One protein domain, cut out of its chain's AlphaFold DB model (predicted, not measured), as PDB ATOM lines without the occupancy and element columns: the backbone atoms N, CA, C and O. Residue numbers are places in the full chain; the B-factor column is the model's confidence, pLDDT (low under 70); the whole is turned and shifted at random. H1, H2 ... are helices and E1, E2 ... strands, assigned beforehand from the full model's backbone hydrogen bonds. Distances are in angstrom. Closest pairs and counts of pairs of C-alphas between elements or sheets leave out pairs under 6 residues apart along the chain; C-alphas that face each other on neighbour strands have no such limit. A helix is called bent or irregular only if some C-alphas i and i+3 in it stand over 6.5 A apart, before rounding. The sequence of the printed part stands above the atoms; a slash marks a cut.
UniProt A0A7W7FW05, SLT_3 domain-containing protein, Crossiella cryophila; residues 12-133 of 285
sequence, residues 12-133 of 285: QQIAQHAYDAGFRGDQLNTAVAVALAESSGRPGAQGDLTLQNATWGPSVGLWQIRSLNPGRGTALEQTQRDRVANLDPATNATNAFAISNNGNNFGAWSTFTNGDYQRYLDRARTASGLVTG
ATOM      1  N   GLN A  12     -33.532   0.316  11.654       86.19
ATOM      2  CA  GLN A  12     -32.832  -0.963  11.505       86.19
ATOM      3  C   GLN A  12     -33.338  -1.768  10.302       86.19
ATOM      4  O   GLN A  12     -32.529  -2.336   9.577       86.19
ATOM      5  N   GLN A  13     -34.650  -1.812  10.052       83.19
ATOM      6  CA  GLN A  13     -35.202  -2.483   8.867       83.19
ATOM      7  C   GLN A  13     -34.756  -1.785   7.573       83.19
ATOM      8  O   GLN A  13     -34.400  -2.449   6.602       83.19
ATOM      9  N   ILE A  14     -34.705  -0.449   7.570       91.31
ATOM     10  CA  ILE A  14     -34.185   0.335   6.439       91.31
ATOM     11  C   ILE A  14     -32.692   0.040   6.226       91.31
ATOM     12  O   ILE A  14     -32.270  -0.208   5.096       91.31
ATOM     13  N   ALA A  15     -31.905   0.008   7.306       87.38
ATOM     14  CA  ALA A  15     -30.493  -0.362   7.264       87.38
ATOM     15  C   ALA A  15     -30.279  -1.793   6.761       87.38
ATOM     16  O   ALA A  15     -29.345  -2.023   5.996       87.38
ATOM     17  N   GLN A  16     -31.155  -2.735   7.118       81.56
ATOM     18  CA  GLN A  16     -31.087  -4.108   6.625       81.56
ATOM     19  C   GLN A  16     -31.292  -4.159   5.108       81.56
ATOM     20  O   GLN A  16     -30.454  -4.715   4.408       81.56
ATOM     21  N   HIS A  17     -32.331  -3.501   4.579       89.31
ATOM     22  CA  HIS A  17     -32.554  -3.447   3.130       89.31
ATOM     23  C   HIS A  17     -31.385  -2.792   2.379       89.31
ATOM     24  O   HIS A  17     -30.975  -3.284   1.328       89.31
ATOM     25  N   ALA A  18     -30.812  -1.712   2.920       91.06
ATOM     26  CA  ALA A  18     -29.641  -1.066   2.332       91.06
ATOM     27  C   ALA A  18     -28.392  -1.969   2.377       91.06
ATOM     28  O   ALA A  18     -27.641  -2.056   1.401       91.06
ATOM     29  N   TYR A  19     -28.172  -2.678   3.484       85.06
ATOM     30  CA  TYR A  19     -27.075  -3.632   3.612       85.06
ATOM     31  C   TYR A  19     -27.242  -4.811   2.640       85.06
ATOM     32  O   TYR A  19     -26.297  -5.164   1.933       85.06
ATOM     33  N   ASP A  20     -28.440  -5.373   2.521       78.69
ATOM     34  CA  ASP A  20     -28.718  -6.478   1.597       78.69
ATOM     35  C   ASP A  20     -28.536  -6.055   0.129       78.69
ATOM     36  O   ASP A  20     -28.046  -6.840  -0.683       78.69
ATOM     37  N   ALA A  21     -28.829  -4.792  -0.198       82.94
ATOM     38  CA  ALA A  21     -28.607  -4.211  -1.524       82.94
ATOM     39  C   ALA A  21     -27.127  -3.974  -1.877       82.94
ATOM     40  O   ALA A  21     -26.800  -3.837  -3.054       82.94
ATOM     41  N   GLY A  22     -26.232  -3.925  -0.883       80.38
ATOM     42  CA  GLY A  22     -24.784  -3.801  -1.098       80.38
ATOM     43  C   GLY A  22     -24.115  -2.586  -0.451       80.38
ATOM     44  O   GLY A  22     -22.887  -2.508  -0.466       80.38
ATOM     45  N   PHE A  23     -24.858  -1.669   0.178       91.50
ATOM     46  CA  PHE A  23     -24.250  -0.529   0.875       91.50
ATOM     47  C   PHE A  23     -23.436  -0.985   2.096       91.50
ATOM     48  O   PHE A  23     -23.870  -1.848   2.865       91.50
ATOM     49  N   ARG A  24     -22.248  -0.410   2.311       89.75
ATOM     50  CA  ARG A  24     -21.353  -0.733   3.443       89.75
ATOM     51  C   ARG A  24     -20.737   0.537   4.036       89.75
ATOM     52  O   ARG A  24     -20.705   1.575   3.380       89.75
ATOM     53  N   GLY A  25     -20.225   0.444   5.265       86.88
ATOM     54  CA  GLY A  25     -19.502   1.538   5.928       86.88
ATOM     55  C   GLY A  25     -20.289   2.855   5.945       86.88
ATOM     56  O   GLY A  25     -21.498   2.861   6.168       86.88
ATOM     57  N   ASP A  26     -19.620   3.969   5.654       83.50
ATOM     58  CA  ASP A  26     -20.267   5.288   5.614       83.50
ATOM     59  C   ASP A  26     -21.335   5.415   4.525       83.50
ATOM     60  O   ASP A  26     -22.306   6.147   4.698       83.50
ATOM     61  N   GLN A  27     -21.222   4.655   3.435       90.88
ATOM     62  CA  GLN A  27     -22.228   4.657   2.372       90.88
ATOM     63  C   GLN A  27     -23.550   4.057   2.859       90.88
ATOM     64  O   GLN A  27     -24.615   4.516   2.453       90.88
ATOM     65  N   LEU A  28     -23.495   3.072   3.764       95.12
ATOM     66  CA  LEU A  28     -24.680   2.530   4.434       95.12
ATOM     67  C   LEU A  28     -25.329   3.579   5.340       95.12
ATOM     68  O   LEU A  28     -26.537   3.797   5.247       95.12
ATOM     69  N   ASN A  29     -24.527   4.292   6.138       91.38
ATOM     70  CA  ASN A  29     -25.016   5.387   6.978       91.38
ATOM     71  C   ASN A  29     -25.711   6.466   6.128       91.38
ATOM     72  O   ASN A  29     -26.827   6.884   6.440       91.38
ATOM     73  N   THR A  30     -25.087   6.885   5.024       91.31
ATOM     74  CA  THR A  30     -25.662   7.882   4.114       91.31
ATOM     75  C   THR A  30     -26.934   7.371   3.442       91.31
ATOM     76  O   THR A  30     -27.929   8.091   3.425       91.31
ATOM     77  N   ALA A  31     -26.960   6.129   2.949       97.06
ATOM     78  CA  ALA A  31     -28.144   5.564   2.303       97.06
ATOM     79  C   ALA A  31     -29.356   5.512   3.245       97.06
ATOM     80  O   ALA A  31     -30.462   5.871   2.837       97.06
ATOM     81  N   VAL A  32     -29.156   5.117   4.507       97.50
ATOM     82  CA  VAL A  32     -30.224   5.086   5.520       97.50
ATOM     83  C   VAL A  32     -30.700   6.498   5.859       97.50
ATOM     84  O   VAL A  32     -31.904   6.745   5.919       97.50
ATOM     85  N   ALA A  33     -29.776   7.445   6.034       94.00
ATOM     86  CA  ALA A  33     -30.117   8.837   6.316       94.00
ATOM     87  C   ALA A  33     -30.903   9.494   5.165       94.00
ATOM     88  O   ALA A  33     -31.880  10.198   5.420       94.00
ATOM     89  N   VAL A  34     -30.529   9.217   3.911       97.06
ATOM     90  CA  VAL A  34     -31.268   9.662   2.719       97.06
ATOM     91  C   VAL A  34     -32.673   9.057   2.703       97.06
ATOM     92  O   VAL A  34     -33.639   9.803   2.596       97.06
ATOM     93  N   ALA A  35     -32.835   7.746   2.916       97.75
ATOM     94  CA  ALA A  35     -34.167   7.125   2.959       97.75
ATOM     95  C   ALA A  35     -35.089   7.741   4.028       97.75
ATOM     96  O   ALA A  35     -36.285   7.953   3.799       97.75
ATOM     97  N   LEU A  36     -34.538   8.045   5.208       94.00
ATOM     98  CA  LEU A  36     -35.276   8.694   6.291       94.00
ATOM     99  C   LEU A  36     -35.670  10.134   5.944       94.00
ATOM    100  O   LEU A  36     -36.779  10.545   6.283       94.00
ATOM    101  N   ALA A  37     -34.809  10.878   5.253       88.00
ATOM    102  CA  ALA A  37     -35.123  12.227   4.797       88.00
ATOM    103  C   ALA A  37     -36.181  12.238   3.683       88.00
ATOM    104  O   ALA A  37     -37.090  13.061   3.717       88.00
ATOM    105  N   GLU A  38     -36.091  11.302   2.739       90.94
ATOM    106  CA  GLU A  38     -36.960  11.220   1.560       90.94
ATOM    107  C   GLU A  38     -38.384  10.753   1.897       90.94
ATOM    108  O   GLU A  38     -39.375  11.331   1.452       90.94
ATOM    109  N   SER A  39     -38.516   9.697   2.704       93.19
ATOM    110  CA  SER A  39     -39.808   9.018   2.916       93.19
ATOM    111  C   SER A  39     -40.264   8.996   4.370       93.19
ATOM    112  O   SER A  39     -41.367   8.531   4.682       93.19
ATOM    113  N   SER A  40     -39.407   9.437   5.297       91.06
ATOM    114  CA  SER A  40     -39.570   9.178   6.727       91.06
ATOM    115  C   SER A  40     -39.749   7.686   7.051       91.06
ATOM    116  O   SER A  40     -40.484   7.348   7.976       91.06
ATOM    117  N   GLY A  41     -39.124   6.793   6.278       89.12
ATOM    118  CA  GLY A  41     -39.193   5.341   6.470       89.12
ATOM    119  C   GLY A  41     -40.487   4.688   5.981       89.12
ATOM    120  O   GLY A  41     -40.801   3.576   6.397       89.12
ATOM    121  N   ARG A  42     -41.272   5.372   5.140       92.00
ATOM    122  CA  ARG A  42     -42.527   4.844   4.592       92.00
ATOM    123  C   ARG A  42     -42.267   4.152   3.250       92.00
ATOM    124  O   ARG A  42     -42.029   4.847   2.262       92.00
ATOM    125  N   PRO A  43     -42.353   2.815   3.164       82.12
ATOM    126  CA  PRO A  43     -42.075   2.111   1.913       82.12
ATOM    127  C   PRO A  43     -43.134   2.362   0.830       82.12
ATOM    128  O   PRO A  43     -42.822   2.331  -0.352       82.12
ATOM    129  N   GLY A  44     -44.366   2.711   1.214       83.62
ATOM    130  CA  GLY A  44     -45.428   3.107   0.281       83.62
ATOM    131  C   GLY A  44     -45.416   4.586  -0.137       83.62
ATOM    132  O   GLY A  44     -46.380   5.041  -0.756       83.62
ATOM    133  N   ALA A  45     -44.394   5.370   0.232       84.75
ATOM    134  CA  ALA A  45     -44.367   6.808  -0.038       84.75
ATOM    135  C   ALA A  45     -44.349   7.117  -1.542       84.75
ATOM    136  O   ALA A  45     -43.557   6.553  -2.300       84.75
ATOM    137  N   GLN A  46     -45.192   8.068  -1.956       88.69
ATOM    138  CA  GLN A  46     -45.214   8.605  -3.314       88.69
ATOM    139  C   GLN A  46     -45.102  10.130  -3.287       88.69
ATOM    140  O   GLN A  46     -45.967  10.809  -2.733       88.69
ATOM    141  N   GLY A  47     -44.038  10.647  -3.895       81.69
ATOM    142  CA  GLY A  47     -43.727  12.068  -4.001       81.69
ATOM    143  C   GLY A  47     -43.845  12.599  -5.428       81.69
ATOM    144  O   GLY A  47     -44.113  11.858  -6.381       81.69
ATOM    145  N   ASP A  48     -43.633  13.911  -5.576       83.69
ATOM    146  CA  ASP A  48     -43.559  14.601  -6.870       83.69
ATOM    147  C   ASP A  48     -44.775  14.349  -7.782       83.69
ATOM    148  O   ASP A  48     -44.662  14.244  -9.013       83.69
ATOM    149  N   LEU A  49     -45.955  14.224  -7.165       78.62
ATOM    150  CA  LEU A  49     -47.210  13.922  -7.855       78.62
ATOM    151  C   LEU A  49     -47.597  15.026  -8.846       78.62
ATOM    152  O   LEU A  49     -48.163  14.725  -9.894       78.62
ATOM    153  N   THR A  50     -47.251  16.278  -8.543       81.12
ATOM    154  CA  THR A  50     -47.527  17.461  -9.372       81.12
ATOM    155  C   THR A  50     -46.470  17.717 -10.449       81.12
ATOM    156  O   THR A  50     -46.699  18.526 -11.340       81.12
ATOM    157  N   LEU A  51     -45.324  17.028 -10.398       76.50
ATOM    158  CA  LEU A  51     -44.196  17.217 -11.323       76.50
ATOM    159  C   LEU A  51     -44.154  16.158 -12.435       76.50
ATOM    160  O   LEU A  51     -43.168  16.038 -13.168       76.50
ATOM    161  N   GLN A  52     -45.182  15.312 -12.515       85.94
ATOM    162  CA  GLN A  52     -45.293  14.261 -13.526       85.94
ATOM    163  C   GLN A  52     -45.457  14.853 -14.928       85.94
ATOM    164  O   GLN A  52     -46.085  15.891 -15.114       85.94
ATOM    165  N   ASN A  53     -44.893  14.180 -15.926       84.88
ATOM    166  CA  ASN A  53     -44.997  14.583 -17.327       84.88
ATOM    167  C   ASN A  53     -44.910  13.362 -18.251       84.88
ATOM    168  O   ASN A  53     -44.939  12.228 -17.791       84.88
ATOM    169  N   ALA A  54     -44.789  13.570 -19.564       88.75
ATOM    170  CA  ALA A  54     -44.733  12.478 -20.540       88.75
ATOM    171  C   ALA A  54     -43.522  11.534 -20.375       88.75
ATOM    172  O   ALA A  54     -43.526  10.441 -20.942       88.75
ATOM    173  N   THR A  55     -42.493  11.944 -19.631       89.06
ATOM    174  CA  THR A  55     -41.282  11.158 -19.374       89.06
ATOM    175  C   THR A  55     -41.277  10.564 -17.971       89.06
ATOM    176  O   THR A  55     -40.988   9.381 -17.814       89.06
ATOM    177  N   TRP A  56     -41.622  11.364 -16.966       90.88
ATOM    178  CA  TRP A  56     -41.448  11.024 -15.557       90.88
ATOM    179  C   TRP A  56     -42.788  10.829 -14.842       90.88
ATOM    180  O   TRP A  56     -43.651  11.711 -14.884       90.88
ATOM    181  N   GLY A  57     -42.928   9.692 -14.159       88.75
ATOM    182  CA  GLY A  57     -43.988   9.398 -13.189       88.75
ATOM    183  C   GLY A  57     -43.549   9.763 -11.763       88.75
ATOM    184  O   GLY A  57     -42.470  10.324 -11.612       88.75
ATOM    185  N   PRO A  58     -44.332   9.456 -10.708       90.00
ATOM    186  CA  PRO A  58     -44.053   9.864  -9.323       90.00
ATOM    187  C   PRO A  58     -42.715   9.335  -8.786       90.00
ATOM    188  O   PRO A  58     -42.153   8.382  -9.329       90.00
ATOM    189  N   SER A  59     -42.222   9.923  -7.698       91.56
ATOM    190  CA  SER A  59     -41.097   9.373  -6.924       91.56
ATOM    191  C   SER A  59     -41.619   8.337  -5.935       91.56
ATOM    192  O   SER A  59     -42.660   8.569  -5.327       91.56
ATOM    193  N   VAL A  60     -40.971   7.174  -5.823       89.25
ATOM    194  CA  VAL A  60     -41.549   6.008  -5.129       89.25
ATOM    195  C   VAL A  60     -40.585   5.389  -4.124       89.25
ATOM    196  O   VAL A  60     -39.389   5.243  -4.394       89.25
ATOM    197  N   GLY A  61     -41.140   4.969  -2.990       93.94
ATOM    198  CA  GLY A  61     -40.467   4.096  -2.041       93.94
ATOM    199  C   GLY A  61     -39.626   4.833  -1.008       93.94
ATOM    200  O   GLY A  61     -39.660   6.062  -0.898       93.94
ATOM    201  N   LEU A  62     -38.851   4.062  -0.251       96.56
ATOM    202  CA  LEU A  62     -37.966   4.559   0.803       96.56
ATOM    203  C   LEU A  62     -36.974   5.613   0.294       96.56
ATOM    204  O   LEU A  62     -36.800   6.639   0.945       96.56
ATOM    205  N   TRP A  63     -36.368   5.371  -0.872       98.25
ATOM    206  CA  TRP A  63     -35.385   6.252  -1.514       98.25
ATOM    207  C   TRP A  63     -35.995   7.165  -2.583       98.25
ATOM    208  O   TRP A  63     -35.247   7.701  -3.395       98.25
ATOM    209  N   GLN A  64     -37.327   7.314  -2.625       98.00
ATOM    210  CA  GLN A  64     -38.036   8.228  -3.535       98.00
ATOM    211  C   GLN A  64     -37.465   8.221  -4.966       98.00
ATOM    212  O   GLN A  64     -37.135   9.248  -5.556       98.00
ATOM    213  N   ILE A  65     -37.339   7.028  -5.552       96.94
ATOM    214  CA  ILE A  65     -36.798   6.885  -6.903       96.94
ATOM    215  C   ILE A  65     -37.837   7.414  -7.886       96.94
ATOM    216  O   ILE A  65     -38.942   6.873  -7.985       96.94
ATOM    217  N   ARG A  66     -37.477   8.465  -8.629       95.88
ATOM    218  CA  ARG A  66     -38.320   9.017  -9.695       95.88
ATOM    219  C   ARG A  66     -38.603   7.945 -10.743       95.88
ATOM    220  O   ARG A  66     -37.665   7.468 -11.395       95.88
ATOM    221  N   SER A  67     -39.876   7.581 -10.887       93.19
ATOM    222  CA  SER A  67     -40.312   6.555 -11.832       93.19
ATOM    223  C   SER A  67     -40.331   7.069 -13.266       93.19
ATOM    224  O   SER A  67     -40.513   8.261 -13.531       93.19
ATOM    225  N   LEU A  68     -40.124   6.154 -14.205       91.75
ATOM    226  CA  LEU A  68     -40.037   6.452 -15.627       91.75
ATOM    227  C   LEU A  68     -41.269   5.894 -16.342       91.75
ATOM    228  O   LEU A  68     -41.643   4.741 -16.138       91.75
ATOM    229  N   ASN A  69     -41.914   6.710 -17.175       82.56
ATOM    230  CA  ASN A  69     -43.098   6.264 -17.901       82.56
ATOM    231  C   ASN A  69     -42.727   5.253 -19.002       82.56
ATOM    232  O   ASN A  69     -41.627   5.327 -19.560       82.56
ATOM    233  N   PRO A  70     -43.643   4.337 -19.367       84.38
ATOM    234  CA  PRO A  70     -43.384   3.336 -20.397       84.38
ATOM    235  C   PRO A  70     -42.877   3.942 -21.712       84.38
ATOM    236  O   PRO A  70     -43.393   4.953 -22.191       84.38
ATOM    237  N   GLY A  71     -41.864   3.310 -22.310       83.06
ATOM    238  CA  GLY A  71     -41.278   3.756 -23.582       83.06
ATOM    239  C   GLY A  71     -40.313   4.942 -23.467       83.06
ATOM    240  O   GLY A  71     -39.960   5.547 -24.481       83.06
ATOM    241  N   ARG A  72     -39.882   5.292 -22.252       90.88
ATOM    242  CA  ARG A  72     -38.901   6.356 -21.987       90.88
ATOM    243  C   ARG A  72     -37.603   5.762 -21.445       90.88
ATOM    244  O   ARG A  72     -37.622   4.678 -20.871       90.88
ATOM    245  N   GLY A  73     -36.489   6.468 -21.649       89.19
ATOM    246  CA  GLY A  73     -35.141   6.029 -21.264       89.19
ATOM    247  C   GLY A  73     -34.714   4.687 -21.866       89.19
ATOM    248  O   GLY A  73     -35.303   4.177 -22.822       89.19
ATOM    249  N   THR A  74     -33.643   4.134 -21.315       91.69
ATOM    250  CA  THR A  74     -33.101   2.820 -21.666       91.69
ATOM    251  C   THR A  74     -33.867   1.690 -20.975       91.69
ATOM    252  O   THR A  74     -34.581   1.901 -19.996       91.69
ATOM    253  N   ALA A  75     -33.683   0.456 -21.451       82.25
ATOM    254  CA  ALA A  75     -34.265  -0.724 -20.808       82.25
ATOM    255  C   ALA A  75     -33.816  -0.866 -19.341       82.25
ATOM    256  O   ALA A  75     -34.631  -1.180 -18.480       82.25
ATOM    257  N   LEU A  76     -32.542  -0.571 -19.053       82.56
ATOM    258  CA  LEU A  76     -32.010  -0.596 -17.692       82.56
ATOM    259  C   LEU A  76     -32.694   0.447 -16.802       82.56
ATOM    260  O   LEU A  76     -33.103   0.131 -15.688       82.56
ATOM    261  N   GLU A  77     -32.861   1.672 -17.304       86.44
ATOM    262  CA  GLU A  77     -33.550   2.729 -16.561       86.44
ATOM    263  C   GLU A  77     -35.021   2.390 -16.320       86.44
ATOM    264  O   GLU A  77     -35.512   2.645 -15.226       86.44
ATOM    265  N   GLN A  78     -35.716   1.773 -17.281       84.31
ATOM    266  CA  GLN A  78     -37.091   1.309 -17.064       84.31
ATOM    267  C   GLN A  78     -37.169   0.243 -15.971       84.31
ATOM    268  O   GLN A  78     -38.052   0.321 -15.125       84.31
ATOM    269  N   THR A  79     -36.233  -0.709 -15.932       83.94
ATOM    270  CA  THR A  79     -36.185  -1.712 -14.856       83.94
ATOM    271  C   THR A  79     -35.915  -1.072 -13.492       83.94
ATOM    272  O   THR A  79     -36.590  -1.392 -12.518       83.94
ATOM    273  N   GLN A  80     -34.966  -0.138 -13.411       87.69
ATOM    274  CA  GLN A  80     -34.599   0.511 -12.146       87.69
ATOM    275  C   GLN A  80     -35.650   1.510 -11.649       87.69
ATOM    276  O   GLN A  80     -35.745   1.786 -10.454       87.69
ATOM    277  N   ARG A  81     -36.434   2.085 -12.564       93.94
ATOM    278  CA  ARG A  81     -37.395   3.160 -12.287       93.94
ATOM    279  C   ARG A  81     -38.835   2.726 -12.527       93.94
ATOM    280  O   ARG A  81     -39.704   3.570 -12.750       93.94
ATOM    281  N   ASP A  82     -39.096   1.425 -12.456       91.31
ATOM    282  CA  ASP A  82     -40.455   0.908 -12.481       91.31
ATOM    283  C   ASP A  82     -41.210   1.387 -11.235       91.31
ATOM    284  O   ASP A  82     -40.742   1.250 -10.101       91.31
ATOM    285  N   ARG A  83     -42.380   1.993 -11.449       85.62
ATOM    286  CA  ARG A  83     -43.172   2.594 -10.371       85.62
ATOM    287  C   ARG A  83     -43.657   1.553  -9.363       85.62
ATOM    288  O   ARG A  83     -43.664   1.835  -8.173       85.62
ATOM    289  N   VAL A  84     -44.120   0.398  -9.832       83.25
ATOM    290  CA  VAL A  84     -44.780  -0.601  -8.981       83.25
ATOM    291  C   VAL A  84     -43.735  -1.409  -8.224       83.25
ATOM    292  O   VAL A  84     -43.869  -1.605  -7.021       83.25
ATOM    293  N   ALA A  85     -42.662  -1.814  -8.900       76.88
ATOM    294  CA  ALA A  85     -41.578  -2.577  -8.304       76.88
ATOM    295  C   ALA A  85     -40.867  -1.787  -7.193       76.88
ATOM    296  O   ALA A  85     -40.505  -2.354  -6.171       76.88
ATOM    297  N   ASN A  86     -40.732  -0.465  -7.337       84.94
ATOM    298  CA  ASN A  86     -40.106   0.381  -6.317       84.94
ATOM    299  C   ASN A  86     -40.967   0.627  -5.059       84.94
ATOM    300  O   ASN A  86     -40.488   1.289  -4.139       84.94
ATOM    301  N   LEU A  87     -42.199   0.106  -4.983       82.62
ATOM    302  CA  LEU A  87     -42.957   0.042  -3.721       82.62
ATOM    303  C   LEU A  87     -42.446  -1.075  -2.797       82.62
ATOM    304  O   LEU A  87     -42.668  -1.014  -1.590       82.62
ATOM    305  N   ASP A  88     -41.760  -2.082  -3.347       85.12
ATOM    306  CA  ASP A  88     -41.088  -3.107  -2.556       85.12
ATOM    307  C   ASP A  88     -39.770  -2.550  -1.972       85.12
ATOM    308  O   ASP A  88     -38.902  -2.105  -2.733       85.12
ATOM    309  N   PRO A  89     -39.575  -2.567  -0.638       82.50
ATOM    310  CA  PRO A  89     -38.395  -1.991   0.011       82.50
ATOM    311  C   PRO A  89     -37.058  -2.561  -0.472       82.50
ATOM    312  O   PRO A  89     -36.089  -1.813  -0.614       82.50
ATOM    313  N   ALA A  90     -36.993  -3.871  -0.722       81.75
ATOM    314  CA  ALA A  90     -35.761  -4.546  -1.124       81.75
ATOM    315  C   ALA A  90     -35.384  -4.204  -2.575       81.75
ATOM    316  O   ALA A  90     -34.225  -3.904  -2.882       81.75
ATOM    317  N   THR A  91     -36.381  -4.171  -3.459       85.50
ATOM    318  CA  THR A  91     -36.230  -3.717  -4.845       85.50
ATOM    319  C   THR A  91     -35.811  -2.250  -4.888       85.50
ATOM    320  O   THR A  91     -34.855  -1.895  -5.582       85.50
ATOM    321  N   ASN A  92     -36.462  -1.399  -4.092       96.81
ATOM    322  CA  ASN A  92     -36.132   0.019  -4.001       96.81
ATOM    323  C   ASN A  92     -34.700   0.251  -3.498       96.81
ATOM    324  O   ASN A  92     -33.985   1.071  -4.072       96.81
ATOM    325  N   ALA A  93     -34.244  -0.519  -2.503       94.38
ATOM    326  CA  ALA A  93     -32.865  -0.476  -2.013       94.38
ATOM    327  C   ALA A  93     -31.846  -0.888  -3.089       94.38
ATOM    328  O   ALA A  93     -30.837  -0.210  -3.280       94.38
ATOM    329  N   THR A  94     -32.130  -1.965  -3.829       88.12
ATOM    330  CA  THR A  94     -31.269  -2.457  -4.921       88.12
ATOM    331  C   THR A  94     -31.128  -1.410  -6.027       88.12
ATOM    332  O   THR A  94     -30.024  -1.119  -6.492       88.12
ATOM    333  N   ASN A  95     -32.240  -0.781  -6.411       93.75
ATOM    334  CA  ASN A  95     -32.235   0.283  -7.409       93.75
ATOM    335  C   ASN A  95     -31.523   1.542  -6.895       93.75
ATOM    336  O   ASN A  95     -30.766   2.155  -7.645       93.75
ATOM    337  N   ALA A  96     -31.691   1.903  -5.619       96.19
ATOM    338  CA  ALA A  96     -30.966   3.016  -5.006       96.19
ATOM    339  C   ALA A  96     -29.448   2.766  -4.982       96.19
ATOM    340  O   ALA A  96     -28.664   3.666  -5.291       96.19
ATOM    341  N   PHE A  97     -29.014   1.538  -4.690       95.56
ATOM    342  CA  PHE A  97     -27.603   1.152  -4.753       95.56
ATOM    343  C   PHE A  97     -27.036   1.305  -6.166       95.56
ATOM    344  O   PHE A  97     -26.005   1.952  -6.352       95.56
ATOM    345  N   ALA A  98     -27.748   0.813  -7.180       89.06
ATOM    346  CA  ALA A  98     -27.325   0.953  -8.569       89.06
ATOM    347  C   ALA A  98     -27.286   2.425  -9.030       89.06
ATOM    348  O   ALA A  98     -26.293   2.866  -9.611       89.06
ATOM    349  N   ILE A  99     -28.333   3.206  -8.736       90.69
ATOM    350  CA  ILE A  99     -28.434   4.630  -9.113       90.69
ATOM    351  C   ILE A  99     -27.352   5.465  -8.424       90.69
ATOM    352  O   ILE A  99     -26.819   6.392  -9.030       90.69
ATOM    353  N   SER A 100     -26.984   5.116  -7.189       87.38
ATOM    354  CA  SER A 100     -25.924   5.802  -6.444       87.38
ATOM    355  C   SER A 100     -24.503   5.424  -6.879       87.38
ATOM    356  O   SER A 100     -23.538   5.702  -6.167       87.38
ATOM    357  N   ASN A 101     -24.345   4.767  -8.034       88.12
ATOM    358  CA  ASN A 101     -23.076   4.208  -8.492       88.12
ATOM    359  C   ASN A 101     -22.433   3.307  -7.422       88.12
ATOM    360  O   ASN A 101     -21.276   3.499  -7.035       88.12
ATOM    361  N   ASN A 102     -23.211   2.348  -6.916       87.44
ATOM    362  CA  ASN A 102     -22.820   1.418  -5.856       87.44
ATOM    363  C   ASN A 102     -22.427   2.141  -4.554       87.44
ATOM    364  O   ASN A 102     -21.405   1.824  -3.952       87.44
ATOM    365  N   GLY A 103     -23.200   3.158  -4.158       88.06
ATOM    366  CA  GLY A 103     -22.986   3.933  -2.932       88.06
ATOM    367  C   GLY A 103     -21.921   5.029  -3.000       88.06
ATOM    368  O   GLY A 103     -21.670   5.691  -1.995       88.06
ATOM    369  N   ASN A 104     -21.317   5.269  -4.165       79.69
ATOM    370  CA  ASN A 104     -20.251   6.265  -4.317       79.69
ATOM    371  C   ASN A 104     -20.759   7.671  -4.676       79.69
ATOM    372  O   ASN A 104     -19.987   8.626  -4.633       79.69
ATOM    373  N   ASN A 105     -22.028   7.821  -5.061       84.44
ATOM    374  CA  ASN A 105     -22.589   9.100  -5.485       84.44
ATOM    375  C   ASN A 105     -24.078   9.230  -5.130       84.44
ATOM    376  O   ASN A 105     -24.928   8.603  -5.750       84.44
ATOM    377  N   PHE A 106     -24.407  10.118  -4.193       87.56
ATOM    378  CA  PHE A 106     -25.790  10.411  -3.796       87.56
ATOM    379  C   PHE A 106     -26.352  11.698  -4.431       87.56
ATOM    380  O   PHE A 106     -27.387  12.205  -4.007       87.56
ATOM    381  N   GLY A 107     -25.716  12.228  -5.480       82.19
ATOM    382  CA  GLY A 107     -26.126  13.478  -6.132       82.19
ATOM    383  C   GLY A 107     -27.503  13.447  -6.809       82.19
ATOM    384  O   GLY A 107     -28.021  14.498  -7.169       82.19
ATOM    385  N   ALA A 108     -28.112  12.268  -6.972       82.31
ATOM    386  CA  ALA A 108     -29.468  12.131  -7.502       82.31
ATOM    387  C   ALA A 108     -30.571  12.491  -6.484       82.31
ATOM    388  O   ALA A 108     -31.723  12.650  -6.887       82.31
ATOM    389  N   TRP A 109     -30.235  12.620  -5.195       89.19
ATOM    390  CA  TRP A 109     -31.183  12.903  -4.114       89.19
ATOM    391  C   TRP A 109     -31.018  14.332  -3.605       89.19
ATOM    392  O   TRP A 109     -29.960  14.705  -3.095       89.19
ATOM    393  N   SER A 110     -32.079  15.133  -3.694       80.94
ATOM    394  CA  SER A 110     -32.063  16.523  -3.221       80.94
ATOM    395  C   SER A 110     -31.893  16.609  -1.704       80.94
ATOM    396  O   SER A 110     -31.247  17.530  -1.205       80.94
ATOM    397  N   THR A 111     -32.396  15.619  -0.959       74.62
ATOM    398  CA  THR A 111     -32.176  15.522   0.490       74.62
ATOM    399  C   THR A 111     -30.702  15.329   0.852       74.62
ATOM    400  O   THR A 111     -30.271  15.761   1.922       74.62
ATOM    401  N   PHE A 112     -29.907  14.727  -0.038       83.12
ATOM    402  CA  PHE A 112     -28.460  14.637   0.118       83.12
ATOM    403  C   PHE A 112     -27.783  15.964  -0.232       83.12
ATOM    404  O   PHE A 112     -27.033  16.507   0.582       83.12
ATOM    405  N   THR A 113     -28.064  16.512  -1.417       73.75
ATOM    406  CA  THR A 113     -27.364  17.704  -1.925       73.75
ATOM    407  C   THR A 113     -27.676  18.973  -1.138       73.75
ATOM    408  O   THR A 113     -26.800  19.822  -0.998       73.75
ATOM    409  N   ASN A 114     -28.877  19.085  -0.567       69.38
ATOM    410  CA  ASN A 114     -29.273  20.218   0.273       69.38
ATOM    411  C   ASN A 114     -28.929  20.020   1.762       69.38
ATOM    412  O   ASN A 114     -29.219  20.891   2.576       69.38
ATOM    413  N   GLY A 115     -28.325  18.885   2.139       72.44
ATOM    414  CA  GLY A 115     -27.884  18.603   3.511       72.44
ATOM    415  C   GLY A 115     -28.966  18.079   4.464       72.44
ATOM    416  O   GLY A 115     -28.650  17.687   5.584       72.44
ATOM    417  N   ASP A 116     -30.220  17.981   4.027       70.38
ATOM    418  CA  ASP A 116     -31.358  17.516   4.833       70.38
ATOM    419  C   ASP A 116     -31.177  16.119   5.443       70.38
ATOM    420  O   ASP A 116     -31.766  15.828   6.486       70.38
ATOM    421  N   TYR A 117     -30.382  15.245   4.823       89.56
ATOM    422  CA  TYR A 117     -30.065  13.917   5.357       89.56
ATOM    423  C   TYR A 117     -29.240  13.967   6.655       89.56
ATOM    424  O   TYR A 117     -29.311  13.043   7.465       89.56
ATOM    425  N   GLN A 118     -28.485  15.047   6.897       80.06
ATOM    426  CA  GLN A 118     -27.536  15.133   8.012       80.06
ATOM    427  C   GLN A 118     -28.222  14.997   9.376       80.06
ATOM    428  O   GLN A 118     -27.690  14.332  10.263       80.06
ATOM    429  N   ARG A 119     -29.452  15.517   9.522       84.62
ATOM    430  CA  ARG A 119     -30.259  15.384  10.754       84.62
ATOM    431  C   ARG A 119     -30.631  13.937  11.104       84.62
ATOM    432  O   ARG A 119     -31.101  13.678  12.208       84.62
ATOM    433  N   TYR A 120     -30.447  12.999  10.172       88.19
ATOM    434  CA  TYR A 120     -30.728  11.576  10.359       88.19
ATOM    435  C   TYR A 120     -29.463  10.720  10.513       88.19
ATOM    436  O   TYR A 120     -29.589   9.519  10.750       88.19
ATOM    437  N   LEU A 121     -28.254  11.292  10.416       83.81
ATOM    438  CA  LEU A 121     -27.008  10.516  10.433       83.81
ATOM    439  C   LEU A 121     -26.784   9.742  11.737       83.81
ATOM    440  O   LEU A 121     -26.332   8.602  11.683       83.81
ATOM    441  N   ASP A 122     -27.144  10.293  12.897       79.56
ATOM    442  CA  ASP A 122     -26.968   9.588  14.179       79.56
ATOM    443  C   ASP A 122     -27.895   8.372  14.299       79.56
ATOM    444  O   ASP A 122     -27.482   7.283  14.714       79.56
ATOM    445  N   ARG A 123     -29.142   8.531  13.843       89.62
ATOM    446  CA  ARG A 123     -30.108   7.433  13.729       89.62
ATOM    447  C   ARG A 123     -29.616   6.367  12.749       89.62
ATOM    448  O   ARG A 123     -29.637   5.179  13.068       89.62
ATOM    449  N   ALA A 124     -29.106   6.791  11.595       89.56
ATOM    450  CA  ALA A 124     -28.576   5.904  10.568       89.56
ATOM    451  C   ALA A 124     -27.349   5.112  11.035       89.56
ATOM    452  O   ALA A 124     -27.291   3.904  10.814       89.56
ATOM    453  N   ARG A 125     -26.399   5.757  11.724       84.94
ATOM    454  CA  ARG A 125     -25.218   5.100  12.314       84.94
ATOM    455  C   ARG A 125     -25.615   4.060  13.348       84.94
ATOM    456  O   ARG A 125     -25.105   2.944  13.318       84.94
ATOM    457  N   THR A 126     -26.566   4.406  14.216       80.69
ATOM    458  CA  THR A 126     -27.099   3.478  15.222       80.69
ATOM    459  C   THR A 126     -27.695   2.243  14.548       80.69
ATOM    460  O   THR A 126     -27.303   1.118  14.852       80.69
ATOM    461  N   ALA A 127     -28.587   2.441  13.577       80.94
ATOM    462  CA  ALA A 127     -29.225   1.352  12.844       80.94
ATOM    463  C   ALA A 127     -28.230   0.486  12.049       80.94
ATOM    464  O   ALA A 127     -28.319  -0.740  12.065       80.94
ATOM    465  N   SER A 128     -27.255   1.113  11.394       83.00
ATOM    466  CA  SER A 128     -26.223   0.427  10.607       83.00
ATOM    467  C   SER A 128     -25.273  -0.390  11.489       83.00
ATOM    468  O   SER A 128     -24.872  -1.496  11.118       83.00
ATOM    469  N   GLY A 129     -24.951   0.106  12.687       71.38
ATOM    470  CA  GLY A 129     -24.185  -0.643  13.685       71.38
ATOM    471  C   GLY A 129     -24.896  -1.925  14.128       71.38
ATOM    472  O   GLY A 129     -24.271  -2.984  14.178       71.38
ATOM    473  N   LEU A 130     -26.218  -1.858  14.338       75.94
ATOM    474  CA  LEU A 130     -27.036  -3.027  14.694       75.94
ATOM    475  C   LEU A 130     -27.039  -4.108  13.602       75.94
ATOM    476  O   LEU A 130     -27.002  -5.291  13.925       75.94
ATOM    477  N   VAL A 131     -27.060  -3.719  12.323       74.75
ATOM    478  CA  VAL A 131     -27.055  -4.663  11.185       74.75
ATOM    479  C   VAL A 131     -25.678  -5.292  10.964       74.75
ATOM    480  O   VAL A 131     -25.573  -6.465  10.617       74.75
ATOM    481  N   THR A 132     -24.603  -4.535  11.188       71.62
ATOM    482  CA  THR A 132     -23.226  -5.009  10.961       71.62
ATOM    483  C   THR A 132     -22.630  -5.774  12.144       71.62
ATOM    484  O   THR A 132     -21.516  -6.280  12.037       71.62
ATOM    485  N   GLY A 133     -23.346  -5.870  13.272       57.03
ATOM    486  CA  GLY A 133     -22.853  -6.522  14.490       57.03
ATOM    487  C   GLY A 133     -21.727  -5.749  15.187       57.03
ATOM    488  O   GLY A 133     -21.023  -6.313  16.025       57.03
TER     489      GLY A 133
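What this domain is: This is residues 12 to 133 of the 285 residues of the protein "SLT_3 domain-containing protein" of Crossiella cryophila (UniProt A0A7W7FW05). A cluster of crossed helices makes one end of an elongated domain, and a small two-strand hairpin, E1 and E2, with the short helix H3 beside E2 makes the other. In the cluster H2 has H1, H5 and H6 round it, while H4 packs on H1 and sits between the cluster and the hairpin end. The printed part has 122 residues with six named helices and two named strands, in the order H1 H2 E1 E2 H3 H4 H5 H6; the sheet, E1 - E2, is antiparallel and the class is mostly helix. The whole is compact, with a radius of gyration of the C-alphas of 13.5 A, and spans 44 by 24 by 23 A.

How they stand to each other: H1, residues 12 to 21, and H2, residues 25 to 39, are the hubs, touching three helices each. They touch each other at a steep tilt of 61 degrees, opposite ways, with C-alphas 15 and 32 closest at 5.7 A. E1, residues 56 to 60, and E2, residues 65 to 68, form an antiparallel hairpin, their directions at 148 degrees; N 57 and O 67 are 2.9 A apart and N 65 and O 60 3.0 A, within hydrogen-bond range. Residues 46 to 47 pair antiparallel with residues 59 to 60 of E1. H3, residues 75 to 80, comes closest to E2 at C-alphas 78 and 68, 6.1 A. H4, residues 89 to 99, touches H1 at a steep tilt of 52 degrees, the same way, with C-alphas 94 and 21 closest at 4.7 A. H3 and H4 are close but not clearly touching: C-alphas 80 and 95 are closest at 5.3 A. H5, residues 110 to 113, touches residues 34 to 38 of H2, with C-alphas 111 and 37 closest at 6.2 A. H6, residues 116 to 132, touches H2 at a steep tilt of 54 degrees, opposite ways, with C-alphas 120 and 33 closest at 4.9 A. With residues 124 to 131 alone H6 touches H1, about perpendicular at 79 degrees; C-alphas 127 and 12 are closest at 4.5 A. Every O i to N i+4 pair is within hydrogen-bond range in H1, H2, H3 and H4, and 9 of 13 in H6; H5 is too short for such a pair.

Where its parts are: H1 begins at C-alpha 12 (-32.832, -0.963, 11.505) and is 14.1 A long; H2 is 21.8 A. E1 is 11.6 A, beginning at C-alpha 56 (-41.448, 11.024, -15.557), and E2 9.3 A. H3 is 8.8 A, H4 15.0 A and H5 5.0 A. H6, 24.7 A, is irregular, with C-alphas 119 and 122 7.5 A apart, and has a kink of 49 degrees near residue 123; it ends at C-alpha 132 (-23.226, -5.009, 10.961).

The domain as a whole: The two C-alphas farthest apart, those of Ala 54 and Gly 133, are 45.5 A apart. The printed part has no cut. The link from H2 to E1, residues 40 to 55, is long. Mean pLDDT of the printed part is 86.4; residues 114 and 133 are under 70.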